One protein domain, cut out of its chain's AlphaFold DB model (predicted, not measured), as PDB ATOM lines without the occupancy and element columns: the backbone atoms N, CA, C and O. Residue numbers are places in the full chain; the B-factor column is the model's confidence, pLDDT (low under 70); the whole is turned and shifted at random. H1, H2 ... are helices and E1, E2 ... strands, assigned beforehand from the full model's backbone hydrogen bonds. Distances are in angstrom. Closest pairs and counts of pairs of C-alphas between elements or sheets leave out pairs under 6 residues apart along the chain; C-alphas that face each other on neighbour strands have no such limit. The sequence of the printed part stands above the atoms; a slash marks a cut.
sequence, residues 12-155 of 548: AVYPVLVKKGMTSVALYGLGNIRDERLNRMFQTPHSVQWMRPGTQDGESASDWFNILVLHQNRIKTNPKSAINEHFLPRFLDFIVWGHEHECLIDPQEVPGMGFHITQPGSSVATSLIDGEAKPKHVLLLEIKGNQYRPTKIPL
ATOM      1  N   ALA A  12     109.319  61.926  23.540       94.12
ATOM      2  CA  ALA A  12     109.365  62.325  22.138       94.12
ATOM      3  C   ALA A  12     108.137  63.188  21.813       94.12
ATOM      4  O   ALA A  12     106.999  62.743  21.964       94.12
ATOM      5  N   VAL A  13     108.365  64.431  21.384       96.06
ATOM      6  CA  VAL A  13     107.315  65.393  21.036       96.06
ATOM      7  C   VAL A  13     107.055  65.317  19.533       96.06
ATOM      8  O   VAL A  13     107.914  65.687  18.729       96.06
ATOM      9  N   TYR A  14     105.866  64.840  19.163       95.81
ATOM     10  CA  TYR A  14     105.401  64.740  17.777       95.81
ATOM     11  C   TYR A  14     104.454  65.905  17.429       95.81
ATOM     12  O   TYR A  14     103.585  66.234  18.239       95.81
ATOM     13  N   PRO A  15     104.586  66.528  16.244       96.38
ATOM     14  CA  PRO A  15     103.712  67.606  15.805       96.38
ATOM     15  C   PRO A  15     102.437  67.087  15.133       96.38
ATOM     16  O   PRO A  15     102.466  66.144  14.343       96.38
ATOM     17  N   VAL A  16     101.327  67.790  15.354       96.62
ATOM     18  CA  VAL A  16     100.147  67.715  14.485       96.62
ATOM     19  C   VAL A  16     100.394  68.606  13.269       96.62
ATOM     20  O   VAL A  16     100.693  69.793  13.413       96.62
ATOM     21  N   LEU A  17     100.281  68.042  12.067       94.62
ATOM     22  CA  LEU A  17     100.553  68.748  10.814       94.62
ATOM     23  C   LEU A  17      99.255  69.251  10.181       94.62
ATOM     24  O   LEU A  17      98.343  68.474   9.906       94.62
ATOM     25  N   VAL A  18      99.175  70.562   9.943       94.19
ATOM     26  CA  VAL A  18      97.988  71.230   9.394       94.19
ATOM     27  C   VAL A  18      98.390  72.080   8.194       94.19
ATOM     28  O   VAL A  18      99.240  72.958   8.312       94.19
ATOM     29  N   LYS A  19      97.752  71.862   7.041       92.69
ATOM     30  CA  LYS A  19      98.006  72.626   5.812       92.69
ATOM     31  C   LYS A  19      96.735  73.312   5.319       92.69
ATOM     32  O   LYS A  19      95.683  72.686   5.210       92.69
ATOM     33  N   LYS A  20      96.829  74.606   5.003       94.06
ATOM     34  CA  LYS A  20      95.735  75.423   4.461       94.06
ATOM     35  C   LYS A  20      96.226  76.186   3.232       94.06
ATOM     36  O   LYS A  20      96.885  77.220   3.343       94.06
ATOM     37  N   GLY A  21      95.916  75.658   2.049       92.25
ATOM     38  CA  GLY A  21      96.471  76.159   0.789       92.25
ATOM     39  C   GLY A  21      97.998  76.049   0.788       92.25
ATOM     40  O   GLY A  21      98.538  74.959   0.947       92.25
ATOM     41  N   MET A  22      98.684  77.186   0.651       89.81
ATOM     42  CA  MET A  22     100.153  77.278   0.645       89.81
ATOM     43  C   MET A  22     100.786  77.466   2.038       89.81
ATOM     44  O   MET A  22     101.979  77.726   2.123       89.81
ATOM     45  N   THR A  23     100.015  77.432   3.131       92.56
ATOM     46  CA  THR A  23     100.555  77.592   4.498       92.56
ATOM     47  C   THR A  23     100.512  76.265   5.245       92.56
ATOM     48  O   THR A  23      99.427  75.709   5.432       92.56
ATOM     49  N   SER A  24     101.680  75.794   5.683       93.94
ATOM     50  CA  SER A  24     101.878  74.567   6.461       93.94
ATOM     51  C   SER A  24     102.278  74.921   7.901       93.94
ATOM     52  O   SER A  24     103.161  75.749   8.120       93.94
ATOM     53  N   VAL A  25     101.615  74.322   8.892       95.44
ATOM     54  CA  VAL A  25     101.805  74.582  10.330       95.44
ATOM     55  C   VAL A  25     102.071  73.267  11.056       95.44
ATOM     56  O   VAL A  25     101.301  72.315  10.920       95.44
ATOM     57  N   ALA A  26     103.157  73.220  11.827       96.31
ATOM     58  CA  ALA A  26     103.530  72.086  12.666       96.31
ATOM     59  C   ALA A  26     103.260  72.446  14.133       96.31
ATOM     60  O   ALA A  26     103.953  73.284  14.711       96.31
ATOM     61  N   LEU A  27     102.224  71.843  14.717       97.38
ATOM     62  CA  LEU A  27     101.748  72.135  16.066       97.38
ATOM     63  C   LEU A  27     102.260  71.084  17.058       97.38
ATOM     64  O   LEU A  27     101.736  69.975  17.130       97.38
ATOM     65  N   TYR A  28     103.273  71.451  17.832       98.12
ATOM     66  CA  TYR A  28     103.829  70.673  18.934       98.12
ATOM     67  C   TYR A  28     103.057  70.976  20.225       98.12
ATOM     68  O   TYR A  28     102.716  72.129  20.501       98.12
ATOM     69  N   GLY A  29     102.810  69.952  21.041       97.31
ATOM     70  CA  GLY A  29     102.142  70.087  22.335       97.31
ATOM     71  C   GLY A  29     102.935  69.415  23.450       97.31
ATOM     72  O   GLY A  29     103.370  68.275  23.297       97.31
ATOM     73  N   LEU A  30     103.094  70.106  24.577       95.44
ATOM     74  CA  LEU A  30     103.698  69.580  25.797       95.44
ATOM     75  C   LEU A  30     102.737  69.803  26.971       95.44
ATOM     76  O   LEU A  30     102.557  70.927  27.444       95.44
ATOM     77  N   GLY A  31     102.090  68.724  27.419       92.50
ATOM     78  CA  GLY A  31     101.209  68.752  28.589       92.50
ATOM     79  C   GLY A  31     101.953  69.127  29.874       92.50
ATOM     80  O   GLY A  31     103.186  69.163  29.905       92.50
ATOM     81  N   ASN A  32     101.207  69.395  30.947       93.62
ATOM     82  CA  ASN A  32     101.825  69.651  32.244       93.62
ATOM     83  C   ASN A  32     102.554  68.399  32.757       93.62
ATOM     84  O   ASN A  32     102.037  67.282  32.722       93.62
ATOM     85  N   ILE A  33     103.780  68.620  33.216       92.81
ATOM     86  CA  ILE A  33     104.714  67.641  33.767       92.81
ATOM     87  C   ILE A  33     105.467  68.400  34.850       92.81
ATOM     88  O   ILE A  33     106.166  69.346  34.499       92.81
ATOM     89  N   ARG A  34     105.342  67.977  36.115       91.56
ATOM     90  CA  ARG A  34     105.976  68.591  37.298       91.56
ATOM     91  C   ARG A  34     107.331  69.249  36.982       91.56
ATOM     92  O   ARG A  34     108.248  68.563  36.518       91.56
ATOM     93  N   ASP A  35     107.442  70.552  37.244       90.75
ATOM     94  CA  ASP A  35     108.489  71.404  36.673       90.75
ATOM     95  C   ASP A  35     109.917  70.904  36.954       90.75
ATOM     96  O   ASP A  35     110.715  70.836  36.020       90.75
ATOM     97  N   GLU A  36     110.249  70.436  38.169       89.50
ATOM     98  CA  GLU A  36     111.618  69.958  38.460       89.50
ATOM     99  C   GLU A  36     111.980  68.675  37.696       89.50
ATOM    100  O   GLU A  36     113.159  68.399  37.444       89.50
ATOM    101  N   ARG A  37     110.979  67.871  37.310       90.50
ATOM    102  CA  ARG A  37     111.191  66.709  36.441       90.50
ATOM    103  C   ARG A  37     111.476  67.172  35.019       90.50
ATOM    104  O   ARG A  37     112.462  66.724  34.443       90.50
ATOM    105  N   LEU A  38     110.647  68.051  34.458       91.06
ATOM    106  CA  LEU A  38     110.819  68.502  33.076       91.06
ATOM    107  C   LEU A  38     112.082  69.362  32.902       91.06
ATOM    108  O   LEU A  38     112.797  69.195  31.918       91.06
ATOM    109  N   ASN A  39     112.414  70.214  33.873       89.56
ATOM    110  CA  ASN A  39     113.668  70.964  33.906       89.56
ATOM    111  C   ASN A  39     114.874  70.000  33.873       89.56
ATOM    112  O   ASN A  39     115.744  70.123  33.009       89.56
ATOM    113  N   ARG A  40     114.860  68.938  34.698       89.69
ATOM    114  CA  ARG A  40     115.868  67.863  34.653       89.69
ATOM    115  C   ARG A  40     115.893  67.116  33.311       89.69
ATOM    116  O   ARG A  40     116.973  66.748  32.857       89.69
ATOM    117  N   MET A  41     114.750  66.920  32.646       91.31
ATOM    118  CA  MET A  41     114.694  66.329  31.297       91.31
ATOM    119  C   MET A  41     115.312  67.229  30.225       91.31
ATOM    120  O   MET A  41     115.990  66.709  29.347       91.31
ATOM    121  N   PHE A  42     115.133  68.552  30.296       90.12
ATOM    122  CA  PHE A  42     115.788  69.487  29.372       90.12
ATOM    123  C   PHE A  42     117.305  69.577  29.584       90.12
ATOM    124  O   PHE A  42     118.041  69.758  28.616       90.12
ATOM    125  N   GLN A  43     117.782  69.415  30.822       88.81
ATOM    126  CA  GLN A  43     119.218  69.345  31.123       88.81
ATOM    127  C   GLN A  43     119.856  67.997  30.734       88.81
ATOM    128  O   GLN A  43     121.065  67.935  30.520       88.81
ATOM    129  N   THR A  44     119.074  66.916  30.652       90.06
ATOM    130  CA  THR A  44     119.584  65.566  30.362       90.06
ATOM    131  C   THR A  44     119.646  65.326  28.844       90.06
ATOM    132  O   THR A  44     118.605  65.372  28.182       90.06
ATOM    133  N   PRO A  45     120.825  65.032  28.256       85.50
ATOM    134  CA  PRO A  45     120.940  64.752  26.827       85.50
ATOM    135  C   PRO A  45     119.982  63.645  26.367       85.50
ATOM    136  O   PRO A  45     119.845  62.614  27.018       85.50
ATOM    137  N   HIS A  46     119.323  63.858  25.225       85.06
ATOM    138  CA  HIS A  46     118.369  62.929  24.597       85.06
ATOM    139  C   HIS A  46     117.089  62.589  25.398       85.06
ATOM    140  O   HIS A  46     116.249  61.851  24.875       85.06
ATOM    141  N   SER A  47     116.867  63.158  26.595       90.50
ATOM    142  CA  SER A  47     115.613  62.977  27.357       90.50
ATOM    143  C   SER A  47     114.407  63.712  26.765       90.50
ATOM    144  O   SER A  47     113.278  63.290  27.012       90.50
ATOM    145  N   VAL A  48     114.606  64.770  25.971       93.38
ATOM    146  CA  VAL A  48     113.537  65.417  25.189       93.38
ATOM    147  C   VAL A  48     113.903  65.380  23.708       93.38
ATOM    148  O   VAL A  48     114.855  66.024  23.271       93.38
ATOM    149  N   GLN A  49     113.142  64.612  22.932       93.94
ATOM    150  CA  GLN A  49     113.351  64.397  21.502       93.94
ATOM    151  C   GLN A  49     112.272  65.138  20.708       93.94
ATOM    152  O   GLN A  49     111.089  65.065  21.036       93.94
ATOM    153  N   TRP A  50     112.673  65.862  19.666       94.00
ATOM    154  CA  TRP A  50     111.786  66.731  18.887       94.00
ATOM    155  C   TRP A  50     111.636  66.189  17.470       94.00
ATOM    156  O   TRP A  50     112.544  66.314  16.647       94.00
ATOM    157  N   MET A  51     110.492  65.568  17.191       93.75
ATOM    158  CA  MET A  51     110.248  64.879  15.927       93.75
ATOM    159  C   MET A  51     109.812  65.891  14.872       93.75
ATOM    160  O   MET A  51     108.763  66.511  15.005       93.75
ATOM    161  N   ARG A  52     110.609  66.089  13.822       90.50
ATOM    162  CA  ARG A  52     110.305  67.065  12.761       90.50
ATOM    163  C   ARG A  52     109.710  66.376  11.527       90.50
ATOM    164  O   ARG A  52     110.020  65.207  11.301       90.50
ATOM    165  N   PRO A  53     108.895  67.076  10.710       85.06
ATOM    166  CA  PRO A  53     108.433  66.553   9.426       85.06
ATOM    167  C   PRO A  53     109.613  66.093   8.565       85.06
ATOM    168  O   PRO A  53     110.578  66.839   8.378       85.06
ATOM    169  N   GLY A  54     109.537  64.867   8.049       73.94
ATOM    170  CA  GLY A  54     110.510  64.362   7.085       73.94
ATOM    171  C   GLY A  54     110.353  65.070   5.740       73.94
ATOM    172  O   GLY A  54     109.235  65.343   5.311       73.94
ATOM    173  N   THR A  55     111.465  65.340   5.056       64.19
ATOM    174  CA  THR A  55     111.470  65.914   3.701       64.19
ATOM    175  C   THR A  55     111.147  64.840   2.659       64.19
ATOM    176  O   THR A  55     112.018  64.405   1.904       64.19
ATOM    177  N   GLN A  56     109.898  64.379   2.654       49.88
ATOM    178  CA  GLN A  56     109.295  63.686   1.515       49.88
ATOM    179  C   GLN A  56     108.515  64.714   0.678       49.88
ATOM    180  O   GLN A  56     108.098  65.752   1.189       49.88
ATOM    181  N   ASP A  57     108.399  64.467  -0.627       49.44
ATOM    182  CA  ASP A  57     107.679  65.306  -1.600       49.44
ATOM    183  C   ASP A  57     108.143  66.774  -1.732       49.44
ATOM    184  O   ASP A  57     107.384  67.662  -2.115       49.44
ATOM    185  N   GLY A  58     109.432  67.033  -1.491       52.69
ATOM    186  CA  GLY A  58     110.113  68.269  -1.905       52.69
ATOM    187  C   GLY A  58     109.850  69.516  -1.053       52.69
ATOM    188  O   GLY A  58     110.565  70.506  -1.217       52.69
ATOM    189  N   GLU A  59     108.903  69.475  -0.112       55.16
ATOM    190  CA  GLU A  59     108.793  70.503   0.927       55.16
ATOM    191  C   GLU A  59     110.029  70.454   1.832       55.16
ATOM    192  O   GLU A  59     110.413  69.406   2.362       55.16
ATOM    193  N   SER A  60     110.675  71.602   2.029       60.41
ATOM    194  CA  SER A  60     111.794  71.703   2.956       60.41
ATOM    195  C   SER A  60     111.270  71.724   4.389       60.41
ATOM    196  O   SER A  60     110.274  72.376   4.701       60.41
ATOM    197  N   ALA A  61     112.023  71.153   5.334       60.75
ATOM    198  CA  ALA A  61     111.725  71.250   6.772       60.75
ATOM    199  C   ALA A  61     111.799  72.696   7.342       60.75
ATOM    200  O   ALA A  61     111.756  72.892   8.557       60.75
ATOM    201  N   SER A  62     111.936  73.705   6.474       63.38
ATOM    202  CA  SER A  62     111.879  75.143   6.748       63.38
ATOM    203  C   SER A  62     110.559  75.805   6.304       63.38
ATOM    204  O   SER A  62     110.373  76.991   6.584       63.38
ATOM    205  N   ASP A  63     109.679  75.088   5.606       79.62
ATOM    206  CA  ASP A  63     108.453  75.650   5.005       79.62
ATOM    207  C   ASP A  63     107.236  75.515   5.945       79.62
ATOM    208  O   ASP A  63     106.148  76.030   5.687       79.62
ATOM    209  N   TRP A  64     107.448  74.838   7.076       91.25
ATOM    210  CA  TRP A  64     106.517  74.691   8.185       91.25
ATOM    211  C   TRP A  64     106.696  75.835   9.182       91.25
ATOM    212  O   TRP A  64     107.815  76.083   9.625       91.25
ATOM    213  N   PHE A  65     105.595  76.478   9.579       94.94
ATOM    214  CA  PHE A  65     105.553  77.374  10.738       94.94
ATOM    215  C   PHE A  65     105.332  76.541  12.010       94.94
ATOM    216  O   PHE A  65     104.320  75.850  12.145       94.94
ATOM    217  N   ASN A  66     106.299  76.559  12.922       96.12
ATOM    218  CA  ASN A  66     106.396  75.655  14.063       96.12
ATOM    219  C   ASN A  66     105.857  76.339  15.324       96.12
ATOM    220  O   ASN A  66     106.449  77.297  15.828       96.12
ATOM    221  N   ILE A  67     104.741  75.826  15.842       97.62
ATOM    222  CA  ILE A  67     104.091  76.318  17.060       97.62
ATOM    223  C   ILE A  67     104.311  75.307  18.178       97.62
ATOM    224  O   ILE A  67     103.995  74.135  17.995       97.62
ATOM    225  N   LEU A  68     104.772  75.749  19.347       98.12
ATOM    226  CA  LEU A  68     104.722  74.958  20.580       98.12
ATOM    227  C   LEU A  68     103.623  75.487  21.505       98.12
ATOM    228  O   LEU A  68     103.569  76.681  21.782       98.12
ATOM    229  N   VAL A  69     102.784  74.601  22.034       98.00
ATOM    230  CA  VAL A  69     101.893  74.886  23.169       98.00
ATOM    231  C   VAL A  69     102.406  74.114  24.380       98.00
ATOM    232  O   VAL A  69     102.563  72.896  24.298       98.00
ATOM    233  N   LEU A  70     102.675  74.799  25.494       96.69
ATOM    234  CA  LEU A  70     103.190  74.179  26.721       96.69
ATOM    235  C   LEU A  70     102.488  74.719  27.975       96.69
ATOM    236  O   LEU A  70     102.002  75.846  27.971       96.69
ATOM    237  N   HIS A  71     102.431  73.927  29.048       96.56
ATOM    238  CA  HIS A  71     101.694  74.274  30.272       96.56
ATOM    239  C   HIS A  71     102.549  74.073  31.534       96.56
ATOM    240  O   HIS A  71     102.425  73.049  32.207       96.56
ATOM    241  N   GLN A  72     103.437  75.030  31.825       93.94
ATOM    242  CA  GLN A  72     104.488  74.931  32.852       93.94
ATOM    243  C   GLN A  72     104.780  76.281  33.510       93.94
ATOM    244  O   GLN A  72     104.480  77.320  32.918       93.94
ATOM    245  N   ASN A  73     105.417  76.282  34.684       91.81
ATOM    246  CA  ASN A  73     105.852  77.526  35.315       91.81
ATOM    247  C   ASN A  73     106.866  78.258  34.429       91.81
ATOM    248  O   ASN A  73     107.890  77.707  34.010       91.81
ATOM    249  N   ARG A  74     106.583  79.534  34.161       87.75
ATOM    250  CA  ARG A  74     107.556  80.482  33.617       87.75
ATOM    251  C   ARG A  74     108.421  81.018  34.760       87.75
ATOM    252  O   ARG A  74     108.029  80.963  35.925       87.75
ATOM    253  N   ILE A  75     109.620  81.503  34.435       69.00
ATOM    254  CA  ILE A  75     110.604  81.969  35.426       69.00
ATOM    255  C   ILE A  75     109.972  83.024  36.354       69.00
ATOM    256  O   ILE A  75     109.532  84.072  35.887       69.00
ATOM    257  N   LYS A  76     109.962  82.737  37.662       58.28
ATOM    258  CA  LYS A  76     109.476  83.634  38.727       58.28
ATOM    259  C   LYS A  76     110.583  83.997  39.715       58.28
ATOM    260  O   LYS A  76     110.885  85.170  39.871       58.28
ATOM    261  N   THR A  77     111.209  82.993  40.334       54.91
ATOM    262  CA  THR A  77     112.329  83.158  41.289       54.91
ATOM    263  C   THR A  77     113.271  81.951  41.272       54.91
ATOM    264  O   THR A  77     114.468  82.100  41.047       54.91
ATOM    265  N   ASN A  78     112.743  80.736  41.464       63.62
ATOM    266  CA  ASN A  78     113.525  79.498  41.551       63.62
ATOM    267  C   ASN A  78     113.829  78.894  40.155       63.62
ATOM    268  O   ASN A  78     112.900  78.466  39.469       63.62
ATOM    269  N   PRO A  79     115.106  78.760  39.730       72.56
ATOM    270  CA  PRO A  79     115.457  78.194  38.421       72.56
ATOM    271  C   PRO A  79     115.204  76.685  38.257       72.56
ATOM    272  O   PRO A  79     115.414  76.163  37.162       72.56
ATOM    273  N   LYS A  80     114.816  75.963  39.322       78.44
ATOM    274  CA  LYS A  80     114.576  74.506  39.298       78.44
ATOM    275  C   LYS A  80     113.103  74.132  39.098       78.44
ATOM    276  O   LYS A  80     112.845  73.106  38.478       78.44
ATOM    277  N   SER A  81     112.165  74.946  39.590       84.12
ATOM    278  CA  SER A  81     110.708  74.719  39.520       84.12
ATOM    279  C   SER A  81     110.010  75.551  38.429       84.12
ATOM    280  O   SER A  81     108.809  75.789  38.485       84.12
ATOM    281  N   ALA A  82     110.760  75.978  37.412       86.19
ATOM    282  CA  ALA A  82     110.254  76.639  36.209       86.19
ATOM    283  C   ALA A  82     111.053  76.180  34.979       86.19
ATOM    284  O   ALA A  82     112.157  75.643  35.116       86.19
ATOM    285  N   ILE A  83     110.536  76.412  33.771       88.94
ATOM    286  CA  ILE A  83     111.250  76.115  32.518       88.94
ATOM    287  C   ILE A  83     111.922  77.380  31.976       88.94
ATOM    288  O   ILE A  83     111.277  78.409  31.781       88.94
ATOM    289  N   ASN A  84     113.227  77.296  31.701       88.38
ATOM    290  CA  ASN A  84     113.967  78.373  31.049       88.38
ATOM    291  C   ASN A  84     113.671  78.385  29.540       88.38
ATOM    292  O   ASN A  84     113.790  77.362  28.866       88.38
ATOM    293  N   GLU A  85     113.330  79.555  29.005       91.44
ATOM    294  CA  GLU A  85     113.011  79.774  27.588       91.44
ATOM    295  C   GLU A  85     114.154  79.329  26.657       91.44
ATOM    296  O   GLU A  85     113.907  78.792  25.577       91.44
ATOM    297  N   HIS A  86     115.411  79.452  27.097       89.75
ATOM    298  CA  HIS A  86     116.592  79.030  26.338       89.75
ATOM    299  C   HIS A  86     116.771  77.504  26.219       89.75
ATOM    300  O   HIS A  86     117.587  77.064  25.410       89.75
ATOM    301  N   PHE A  87     116.012  76.690  26.966       90.38
ATOM    302  CA  PHE A  87     115.974  75.233  26.771       90.38
ATOM    303  C   PHE A  87     115.095  74.806  25.580       90.38
ATOM    304  O   PHE A  87     115.148  73.649  25.157       90.38
ATOM    305  N   LEU A  88     114.278  75.711  25.026       92.69
ATOM    306  CA  LEU A  88     113.351  75.393  23.938       92.69
ATOM    307  C   LEU A  88     114.049  75.465  22.560       92.69
ATOM    308  O   LEU A  88     114.892  76.337  22.338       92.69
ATOM    309  N   PRO A  89     113.734  74.574  21.596       92.69
ATOM    310  CA  PRO A  89     114.470  74.520  20.333       92.69
ATOM    311  C   PRO A  89     114.316  75.766  19.448       92.69
ATOM    312  O   PRO A  89     113.208  76.170  19.103       92.69
ATOM    313  N   ARG A  90     115.439  76.271  18.922       92.81
ATOM    314  CA  ARG A  90     115.504  77.388  17.948       92.81
ATOM    315  C   ARG A  90     114.947  77.077  16.542       92.81
ATOM    316  O   ARG A  90     115.202  77.831  15.610       92.81
ATOM    317  N   PHE A  91     114.258  75.947  16.353       92.62
ATOM    318  CA  PHE A  91     113.486  75.686  15.129       92.62
ATOM    319  C   PHE A  91     112.007  76.071  15.280       92.62
ATOM    320  O   PHE A  91     111.294  76.104  14.283       92.62
ATOM    321  N   LEU A  92     111.545  76.328  16.510       95.31
ATOM    322  CA  LEU A  92     110.223  76.885  16.767       95.31
ATOM    323  C   LEU A  92     110.157  78.319  16.221       95.31
ATOM    324  O   LEU A  92     111.158  79.031  16.254       95.31
ATOM    325  N   ASP A  93     108.983  78.744  15.756       95.38
ATOM    326  CA  ASP A  93     108.730  80.118  15.299       95.38
ATOM    327  C   ASP A  93     107.851  80.875  16.324       95.38
ATOM    328  O   ASP A  93     108.020  82.079  16.543       95.38
ATOM    329  N   PHE A  94     106.927  80.170  16.994       97.31
ATOM    330  CA  PHE A  94     105.960  80.746  17.937       97.31
ATOM    331  C   PHE A  94     105.643  79.801  19.107       97.31
ATOM    332  O   PHE A  94     105.568  78.584  18.936       97.31
ATOM    333  N   ILE A  95     105.425  80.348  20.304       97.69
ATOM    334  CA  ILE A  95     105.198  79.577  21.533       97.69
ATOM    335  C   ILE A  95     104.005  80.151  22.305       97.69
ATOM    336  O   ILE A  95     103.943  81.350  22.566       97.69
ATOM    337  N   VAL A  96     103.074  79.286  22.704       98.00
ATOM    338  CA  VAL A  96     101.946  79.604  23.589       98.00
ATOM    339  C   VAL A  96     102.231  79.027  24.973       98.00
ATOM    340  O   VAL A  96     102.255  77.808  25.152       98.00
ATOM    341  N   TRP A  97     102.437  79.912  25.947       97.06
ATOM    342  CA  TRP A  97     102.739  79.568  27.334       97.06
ATOM    343  C   TRP A  97     101.451  79.578  28.176       97.06
ATOM    344  O   TRP A  97     100.857  80.631  28.409       97.06
ATOM    345  N   GLY A  98     100.991  78.389  28.574       95.69
ATOM    346  CA  GLY A  98      99.908  78.164  29.540       95.69
ATOM    347  C   GLY A  98     100.423  78.096  30.983       95.69
ATOM    348  O   GLY A  98     101.545  78.510  31.245       95.69
ATOM    349  N   HIS A  99      99.628  77.554  31.914       95.19
ATOM    350  CA  HIS A  99      99.837  77.589  33.377       95.19
ATOM    351  C   HIS A  99      99.832  78.999  33.996       95.19
ATOM    352  O   HIS A  99      99.162  79.224  34.998       95.19
ATOM    353  N   GLU A 100     100.508  79.974  33.391       93.69
ATOM    354  CA  GLU A 100     100.504  81.354  33.868       93.69
ATOM    355  C   GLU A 100      99.144  82.032  33.677       93.69
ATOM    356  O   GLU A 100      98.618  82.133  32.567       93.69
ATOM    357  N   HIS A 101      98.579  82.539  34.773       95.75
ATOM    358  CA  HIS A 101      97.269  83.197  34.782       95.75
ATOM    359  C   HIS A 101      97.329  84.701  34.466       95.75
ATOM    360  O   HIS A 101      96.301  85.309  34.137       95.75
ATOM    361  N   GLU A 102      98.519  85.303  34.506       95.31
ATOM    362  CA  GLU A 102      98.747  86.689  34.100       95.31
ATOM    363  C   GLU A 102      98.629  86.853  32.575       95.31
ATOM    364  O   GLU A 102      99.263  86.130  31.805       95.31
ATOM    365  N   CYS A 103      97.829  87.829  32.139       96.44
ATOM    366  CA  CYS A 103      97.534  88.081  30.727       96.44
ATOM    367  C   CYS A 103      98.618  88.944  30.047       96.44
ATOM    368  O   CYS A 103      98.464  90.156  29.894       96.44
ATOM    369  N   LEU A 104      99.701  88.308  29.591       95.75
ATOM    370  CA  LEU A 104     100.748  88.912  28.753       95.75
ATOM    371  C   LEU A 104     100.542  88.483  27.283       95.75
ATOM    372  O   LEU A 104     101.300  87.708  26.696       95.75
ATOM    373  N   ILE A 105      99.434  88.970  26.713       96.06
ATOM    374  CA  ILE A 105      98.850  88.527  25.431       96.06
ATOM    375  C   ILE A 105      99.592  89.005  24.168       96.06
ATOM    376  O   ILE A 105      99.398  88.443  23.091       96.06
ATOM    377  N   ASP A 106     100.392  90.071  24.256       96.31
ATOM    378  CA  ASP A 106     101.163  90.581  23.118       96.31
ATOM    379  C   ASP A 106     102.465  89.767  22.970       96.31
ATOM    380  O   ASP A 106     103.248  89.746  23.922       96.31
ATOM    381  N   PRO A 107     102.734  89.110  21.819       96.50
ATOM    382  CA  PRO A 107     103.898  88.233  21.686       96.50
ATOM    383  C   PRO A 107     105.240  88.964  21.819       96.50
ATOM    384  O   PRO A 107     105.450  90.007  21.194       96.50
ATOM    385  N   GLN A 108     106.160  88.376  22.581       94.75
ATOM    386  CA  GLN A 108     107.484  88.913  22.903       94.75
ATOM    387  C   GLN A 108     108.568  88.047  22.248       94.75
ATOM    388  O   GLN A 108     108.517  86.823  22.351       94.75
ATOM    389  N   GLU A 109     109.531  88.663  21.559       94.44
ATOM    390  CA  GLU A 109     110.692  87.960  20.993       94.44
ATOM    391  C   GLU A 109     111.663  87.559  22.111       94.44
ATOM    392  O   GLU A 109     111.990  88.387  22.962       94.44
ATOM    393  N   VAL A 110     112.155  86.315  22.099       91.81
ATOM    394  CA  VAL A 110     113.168  85.864  23.067       91.81
ATOM    395  C   VAL A 110     114.578  86.100  22.502       91.81
ATOM    396  O   VAL A 110     114.920  85.509  21.467       91.81
ATOM    397  N   PRO A 111     115.424  86.927  23.157       90.00
ATOM    398  CA  PRO A 111     116.728  87.323  22.627       90.00
ATOM    399  C   PRO A 111     117.610  86.139  22.216       90.00
ATOM    400  O   PRO A 111     117.867  85.220  22.992       90.00
ATOM    401  N   GLY A 112     118.086  86.157  20.968       88.25
ATOM    402  CA  GLY A 112     118.988  85.134  20.425       88.25
ATOM    403  C   GLY A 112     118.362  83.754  20.170       88.25
ATOM    404  O   GLY A 112     119.078  82.848  19.736       88.25
ATOM    405  N   MET A 113     117.056  83.576  20.405       91.38
ATOM    406  CA  MET A 113     116.349  82.313  20.151       91.38
ATOM    407  C   MET A 113     115.582  82.303  18.823       91.38
ATOM    408  O   MET A 113     115.477  81.247  18.205       91.38
ATOM    409  N   GLY A 114     115.104  83.465  18.361       89.19
ATOM    410  CA  GLY A 114     114.446  83.637  17.056       89.19
ATOM    411  C   GLY A 114     112.945  83.318  17.019       89.19
ATOM    412  O   GLY A 114     112.323  83.493  15.975       89.19
ATOM    413  N   PHE A 115     112.361  82.897  18.144       94.94
ATOM    414  CA  PHE A 115     110.921  82.689  18.312       94.94
ATOM    415  C   PHE A 115     110.273  83.763  19.188       94.94
ATOM    416  O   PHE A 115     110.945  84.476  19.938       94.94
ATOM    417  N   HIS A 116     108.942  83.824  19.130       96.44
ATOM    418  CA  HIS A 116     108.133  84.673  20.002       96.44
ATOM    419  C   HIS A 116     107.297  83.848  20.986       96.44
ATOM    420  O   HIS A 116     106.664  82.870  20.587       96.44
ATOM    421  N   ILE A 117     107.238  84.275  22.249       96.50
ATOM    422  CA  ILE A 117     106.345  83.723  23.278       96.50
ATOM    423  C   ILE A 117     105.125  84.636  23.436       96.50
ATOM    424  O   ILE A 117     105.260  85.851  23.562       96.50
ATOM    425  N   THR A 118     103.930  84.050  23.490       97.50
ATOM    426  CA  THR A 118     102.723  84.680  24.042       97.50
ATOM    427  C   THR A 118     102.293  83.938  25.301       97.50
ATOM    428  O   THR A 118     102.341  82.710  25.345       97.50
ATOM    429  N   GLN A 119     101.801  84.665  26.301       96.81
ATOM    430  CA  GLN A 119     101.307  84.104  27.559       96.81
ATOM    431  C   GLN A 119      99.873  84.620  27.779       96.81
ATOM    432  O   GLN A 119      99.683  85.685  28.367       96.81
ATOM    433  N   PRO A 120      98.840  83.940  27.237       96.44
ATOM    434  CA  PRO A 120      97.492  84.510  27.150       96.44
ATOM    435  C   PRO A 120      96.814  84.820  28.492       96.44
ATOM    436  O   PRO A 120      95.913  85.659  28.530       96.44
ATOM    437  N   GLY A 121      97.250  84.182  29.579       96.19
ATOM    438  CA  GLY A 121      96.600  84.249  30.885       96.19
ATOM    439  C   GLY A 121      95.379  83.330  30.996       96.19
ATOM    440  O   GLY A 121      94.972  82.666  30.040       96.19
ATOM    441  N   SER A 122      94.770  83.309  32.180       96.50
ATOM    442  CA  SER A 122      93.523  82.578  32.442       96.50
ATOM    443  C   SER A 122      92.294  83.331  31.910       96.50
ATOM    444  O   SER A 122      92.273  84.559  31.824       96.50
ATOM    445  N   SER A 123      91.216  82.609  31.598       96.00
ATOM    446  CA  SER A 123      89.937  83.201  31.162       96.00
ATOM    447  C   SER A 123      89.078  83.757  32.311       96.00
ATOM    448  O   SER A 123      88.034  84.362  32.065       96.00
ATOM    449  N   VAL A 124      89.504  83.564  33.562       95.69
ATOM    450  CA  VAL A 124      88.827  83.987  34.796       95.69
ATOM    451  C   VAL A 124      89.872  84.218  35.891       95.69
ATOM    452  O   VAL A 124      90.899  83.545  35.896       95.69
ATOM    453  N   ALA A 125      89.624  85.152  36.815       94.69
ATOM    454  CA  ALA A 125      90.447  85.288  38.013       94.69
ATOM    455  C   ALA A 125      90.221  84.079  38.939       94.69
ATOM    456  O   ALA A 125      89.095  83.852  39.382       94.69
ATOM    457  N   THR A 126      91.273  83.305  39.207       95.19
ATOM    458  CA  THR A 126      91.241  82.146  40.123       95.19
ATOM    459  C   THR A 126      91.736  82.492  41.526       95.19
ATOM    460  O   THR A 126      91.324  81.874  42.501       95.19
ATOM    461  N   SER A 127      92.582  83.516  41.624       94.00
ATOM    462  CA  SER A 127      93.233  83.998  42.839       94.00
ATOM    463  C   SER A 127      93.194  85.530  42.897       94.00
ATOM    464  O   SER A 127      93.121  86.210  41.869       94.00
ATOM    465  N   LEU A 128      93.229  86.096  44.106       95.25
ATOM    466  CA  LEU A 128      93.145  87.544  44.329       95.25
ATOM    467  C   LEU A 128      94.543  88.184  44.419       95.25
ATOM    468  O   LEU A 128      94.938  88.687  45.472       95.25
ATOM    469  N   ILE A 129      95.285  88.153  43.306       94.06
ATOM    470  CA  ILE A 129      96.646  88.710  43.159       94.06
ATOM    471  C   ILE A 129      96.745  89.687  41.972       94.06
ATOM    472  O   ILE A 129      95.992  89.560  41.009       94.06
ATOM    473  N   ASP A 130      97.712  90.611  41.998       93.31
ATOM    474  CA  ASP A 130      97.924  91.642  40.958       93.31
ATOM    475  C   ASP A 130      97.912  91.098  39.514       93.31
ATOM    476  O   ASP A 130      97.162  91.578  38.663       93.31
ATOM    477  N   GLY A 131      98.676  90.033  39.242       92.12
ATOM    478  CA  GLY A 131      98.751  89.427  37.905       92.12
ATOM    479  C   GLY A 131      97.398  88.937  37.364       92.12
ATOM    480  O   GLY A 131      97.193  88.891  36.152       92.12
ATOM    481  N   GLU A 132      96.441  88.628  38.243       94.75
ATOM    482  CA  GLU A 132      95.088  88.210  37.870       94.75
ATOM    483  C   GLU A 132      94.099  89.377  37.706       94.75
ATOM    484  O   GLU A 132      93.062  89.189  37.068       94.75
ATOM    485  N   ALA A 133      94.423  90.578  38.199       93.62
ATOM    486  CA  ALA A 133      93.636  91.797  37.977       93.62
ATOM    487  C   ALA A 133      93.819  92.377  36.559       93.62
ATOM    488  O   ALA A 133      92.987  93.148  36.074       93.62
ATOM    489  N   LYS A 134      94.888  91.989  35.848       93.12
ATOM    490  CA  LYS A 134      95.168  92.462  34.482       93.12
ATOM    491  C   LYS A 134      94.058  92.014  33.508       93.12
ATOM    492  O   LYS A 134      93.687  90.837  33.522       93.12
ATOM    493  N   PRO A 135      93.516  92.902  32.642       93.62
ATOM    494  CA  PRO A 135      92.382  92.572  31.775       93.62
ATOM    495  C   PRO A 135      92.640  91.351  30.882       93.62
ATOM    496  O   PRO A 135      93.577  91.341  30.083       93.62
ATOM    497  N   LYS A 136      91.787  90.327  30.995       95.50
ATOM    498  CA  LYS A 136      91.952  89.046  30.291       95.50
ATOM    499  C   LYS A 136      91.568  89.154  28.805       95.50
ATOM    500  O   LYS A 136      90.571  89.787  28.444       95.50
ATOM    501  N   HIS A 137      92.343  88.505  27.942       96.62
ATOM    502  CA  HIS A 137      92.208  88.541  26.483       96.62
ATOM    503  C   HIS A 137      92.313  87.134  25.873       96.62
ATOM    504  O   HIS A 137      92.795  86.203  26.508       96.62
ATOM    505  N   VAL A 138      91.927  87.001  24.603       97.25
ATOM    506  CA  VAL A 138      92.327  85.886  23.727       97.25
ATOM    507  C   VAL A 138      93.068  86.414  22.501       97.25
ATOM    508  O   VAL A 138      92.872  87.564  22.100       97.25
ATOM    509  N   LEU A 139      93.929  85.586  21.907       97.00
ATOM    510  CA  LEU A 139      94.730  85.947  20.740       97.00
ATOM    511  C   LEU A 139      94.166  85.292  19.476       97.00
ATOM    512  O   LEU A 139      94.200  84.072  19.335       97.00
ATOM    513  N   LEU A 140      93.704  86.104  18.527       97.38
ATOM    514  CA  LEU A 140      93.518  85.669  17.148       97.38
ATOM    515  C   LEU A 140      94.881  85.729  16.445       97.38
ATOM    516  O   LEU A 140      95.429  86.813  16.236       97.38
ATOM    517  N   LEU A 141      95.425  84.561  16.107       96.44
ATOM    518  CA  LEU A 141      96.693  84.409  15.398       96.44
ATOM    519  C   LEU A 141      96.423  84.055  13.930       96.44
ATOM    520  O   LEU A 141      95.929  82.972  13.623       96.44
ATOM    521  N   GLU A 142      96.746  84.966  13.016       96.69
ATOM    522  CA  GLU A 142      96.630  84.733  11.573       96.69
ATOM    523  C   GLU A 142      98.009  84.407  10.995       96.69
ATOM    524  O   GLU A 142      98.935  85.197  11.157       96.69
ATOM    525  N   ILE A 143      98.156  83.267  10.316       95.81
ATOM    526  CA  ILE A 143      99.442  82.766   9.799       95.81
ATOM    527  C   ILE A 143      99.383  82.696   8.268       95.81
ATOM    528  O   ILE A 143      98.372  82.271   7.703       95.81
ATOM    529  N   LYS A 144     100.458  83.115   7.592       93.56
ATOM    530  CA  LYS A 144     100.615  83.060   6.133       93.56
ATOM    531  C   LYS A 144     102.068  82.727   5.785       93.56
ATOM    532  O   LYS A 144     102.945  83.586   5.881       93.56
ATOM    533  N   GLY A 145     102.315  81.485   5.368       89.25
ATOM    534  CA  GLY A 145     103.671  80.934   5.316       89.25
ATOM    535  C   GLY A 145     104.363  81.107   6.673       89.25
ATOM    536  O   GLY A 145     103.740  80.914   7.713       89.25
ATOM    537  N   ASN A 146     105.613  81.564   6.662       86.81
ATOM    538  CA  ASN A 146     106.418  81.780   7.868       86.81
ATOM    539  C   ASN A 146     106.145  83.129   8.584       86.81
ATOM    540  O   ASN A 146     106.893  83.496   9.486       86.81
ATOM    541  N   GLN A 147     105.122  83.898   8.188       91.25
ATOM    542  CA  GLN A 147     104.750  85.171   8.828       91.25
ATOM    543  C   GLN A 147     103.424  85.055   9.585       91.25
ATOM    544  O   GLN A 147     102.512  84.352   9.147       91.25
ATOM    545  N   TYR A 148     103.284  85.809  10.680       94.94
ATOM    546  CA  TYR A 148     102.053  85.860  11.467       94.94
ATOM    547  C   TYR A 148     101.613  87.294  11.811       94.94
ATOM    548  O   TYR A 148     102.416  88.229  11.878       94.94
ATOM    549  N   ARG A 149     100.310  87.462  12.059       96.31
ATOM    550  CA  ARG A 149      99.693  88.687  12.580       96.31
ATOM    551  C   ARG A 149      98.945  88.375  13.885       96.31
ATOM    552  O   ARG A 149      97.957  87.640  13.843       96.31
ATOM    553  N   PRO A 150      99.384  88.921  15.034       96.12
ATOM    554  CA  PRO A 150      98.660  88.809  16.295       96.12
ATOM    555  C   PRO A 150      97.549  89.867  16.384       96.12
ATOM    556  O   PRO A 150      97.791  91.051  16.148       96.12
ATOM    557  N   THR A 151      96.341  89.459  16.773       97.38
ATOM    558  CA  THR A 151      95.222  90.358  17.099       97.38
ATOM    559  C   THR A 151      94.626  89.963  18.449       97.38
ATOM    560  O   THR A 151      93.922  88.960  18.551       97.38
ATOM    561  N   LYS A 152      94.896  90.741  19.506       96.44
ATOM    562  CA  LYS A 152      94.293  90.513  20.832       96.44
ATOM    563  C   LYS A 152      92.836  90.976  20.880       96.44
ATOM    564  O   LYS A 152      92.488  92.017  20.324       96.44
ATOM    565  N   ILE A 153      91.994  90.208  21.567       96.25
ATOM    566  CA  ILE A 153      90.553  90.440  21.710       96.25
ATOM    567  C   ILE A 153      90.208  90.396  23.211       96.25
ATOM    568  O   ILE A 153      90.429  89.358  23.837       96.25
ATOM    569  N   PRO A 154      89.695  91.483  23.819       94.94
ATOM    570  CA  PRO A 154      89.374  91.518  25.248       94.94
ATOM    571  C   PRO A 154      88.117  90.699  25.577       94.94
ATOM    572  O   PRO A 154      87.113  90.754  24.857       94.94
ATOM    573  N   LEU A 155      88.147  89.967  26.693       93.00
ATOM    574  CA  LEU A 155      87.035  89.122  27.133       93.00
ATOM    575  C   LEU A 155      85.979  89.929  27.909       93.00
ATOM    576  O   LEU A 155      86.161  90.289  29.069       93.00
TER     577      LEU A 155
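This is residues 12 to 155 of the 548 residues of the protein "Mre11A" of Zea mays (UniProt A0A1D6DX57). What shape is this? A twisted six-stranded sheet is the core, with the hairpin E8 and E9 over part of one face and residues 83 to 91, within a long link, over part of the other. The short helices H1 and H2 lie off the sheet. What is it made of? The printed part has 144 residues, with named elements in the order E1 E2 H1 E3 E4 E5 E6 E7 H2 E8 E9; under half of the residues are in these, and the class is mostly strand. The sheet order is E1, E2, E4, E5, E7, E6, mixed, and the whole is compact, with a radius of gyration of the C-alphas of 16.1 A and spans of 53 by 38 by 25 A.

Where do the elements run up to the first long link? E1 is residues 16 to 20, beginning at C-alpha 16 (100.147, 67.715, 14.485), and E2 is 23 to 30, 23.0 A long. H1 is 35 to 43, 12.3 A long, and E3 is 48 to 50. What follows? E4 is 64 to 71, 22.6 A long, E5 is 94 to 98, E6 is 104 to 109, E7 is 116 to 119 and H2 is 130 to 133. E8 is 137 to 144, 22.7 A long, and E9 is 147 to 154, 23.4 A long, ending at C-alpha 154 (89.374, 91.518, 25.248).

How is the large sheet joined? E1 and E2 are an antiparallel hairpin, N 18 to O 25 at 2.9 A; E2 and E4 are parallel, N 28 to O 67 at 2.8 A. E4 and E5 are parallel, N 96 to O 68 at 2.8 A, as are E5 and E7, N 95 to O 116 at 2.8 A; E7 and E6 are an antiparallel hairpin, N 108 to O 117 at 2.9 A. Where is the last hairpin? E8 and E9 are antiparallel, N 140 to O 151 at 2.9 A. The closest C-alphas of E6 and E9 are those of Ile 105 and Lys 152, 6.8 A apart. What of E3 and the helices? E3 pairs with no named strand, but residues 49 to 50 pair in parallel with residues 12 to 13. H1 and H2 are not on the sheet; in H1 every O i to N i+4 pair is within hydrogen-bond range, and H2 is too short for such a pair.

How far does it reach? The two C-alphas farthest apart, those of Asp 57 and Leu 128, are 53.1 A apart. Are there cuts or long links? The printed part has no cut; the links E3 to E4 and E4 to E5 are long, with 13 and 22 residues. Where is confidence low? Mean pLDDT of the printed part is 90.3, and residues 55 to 62 and 75 to 78 are under 70.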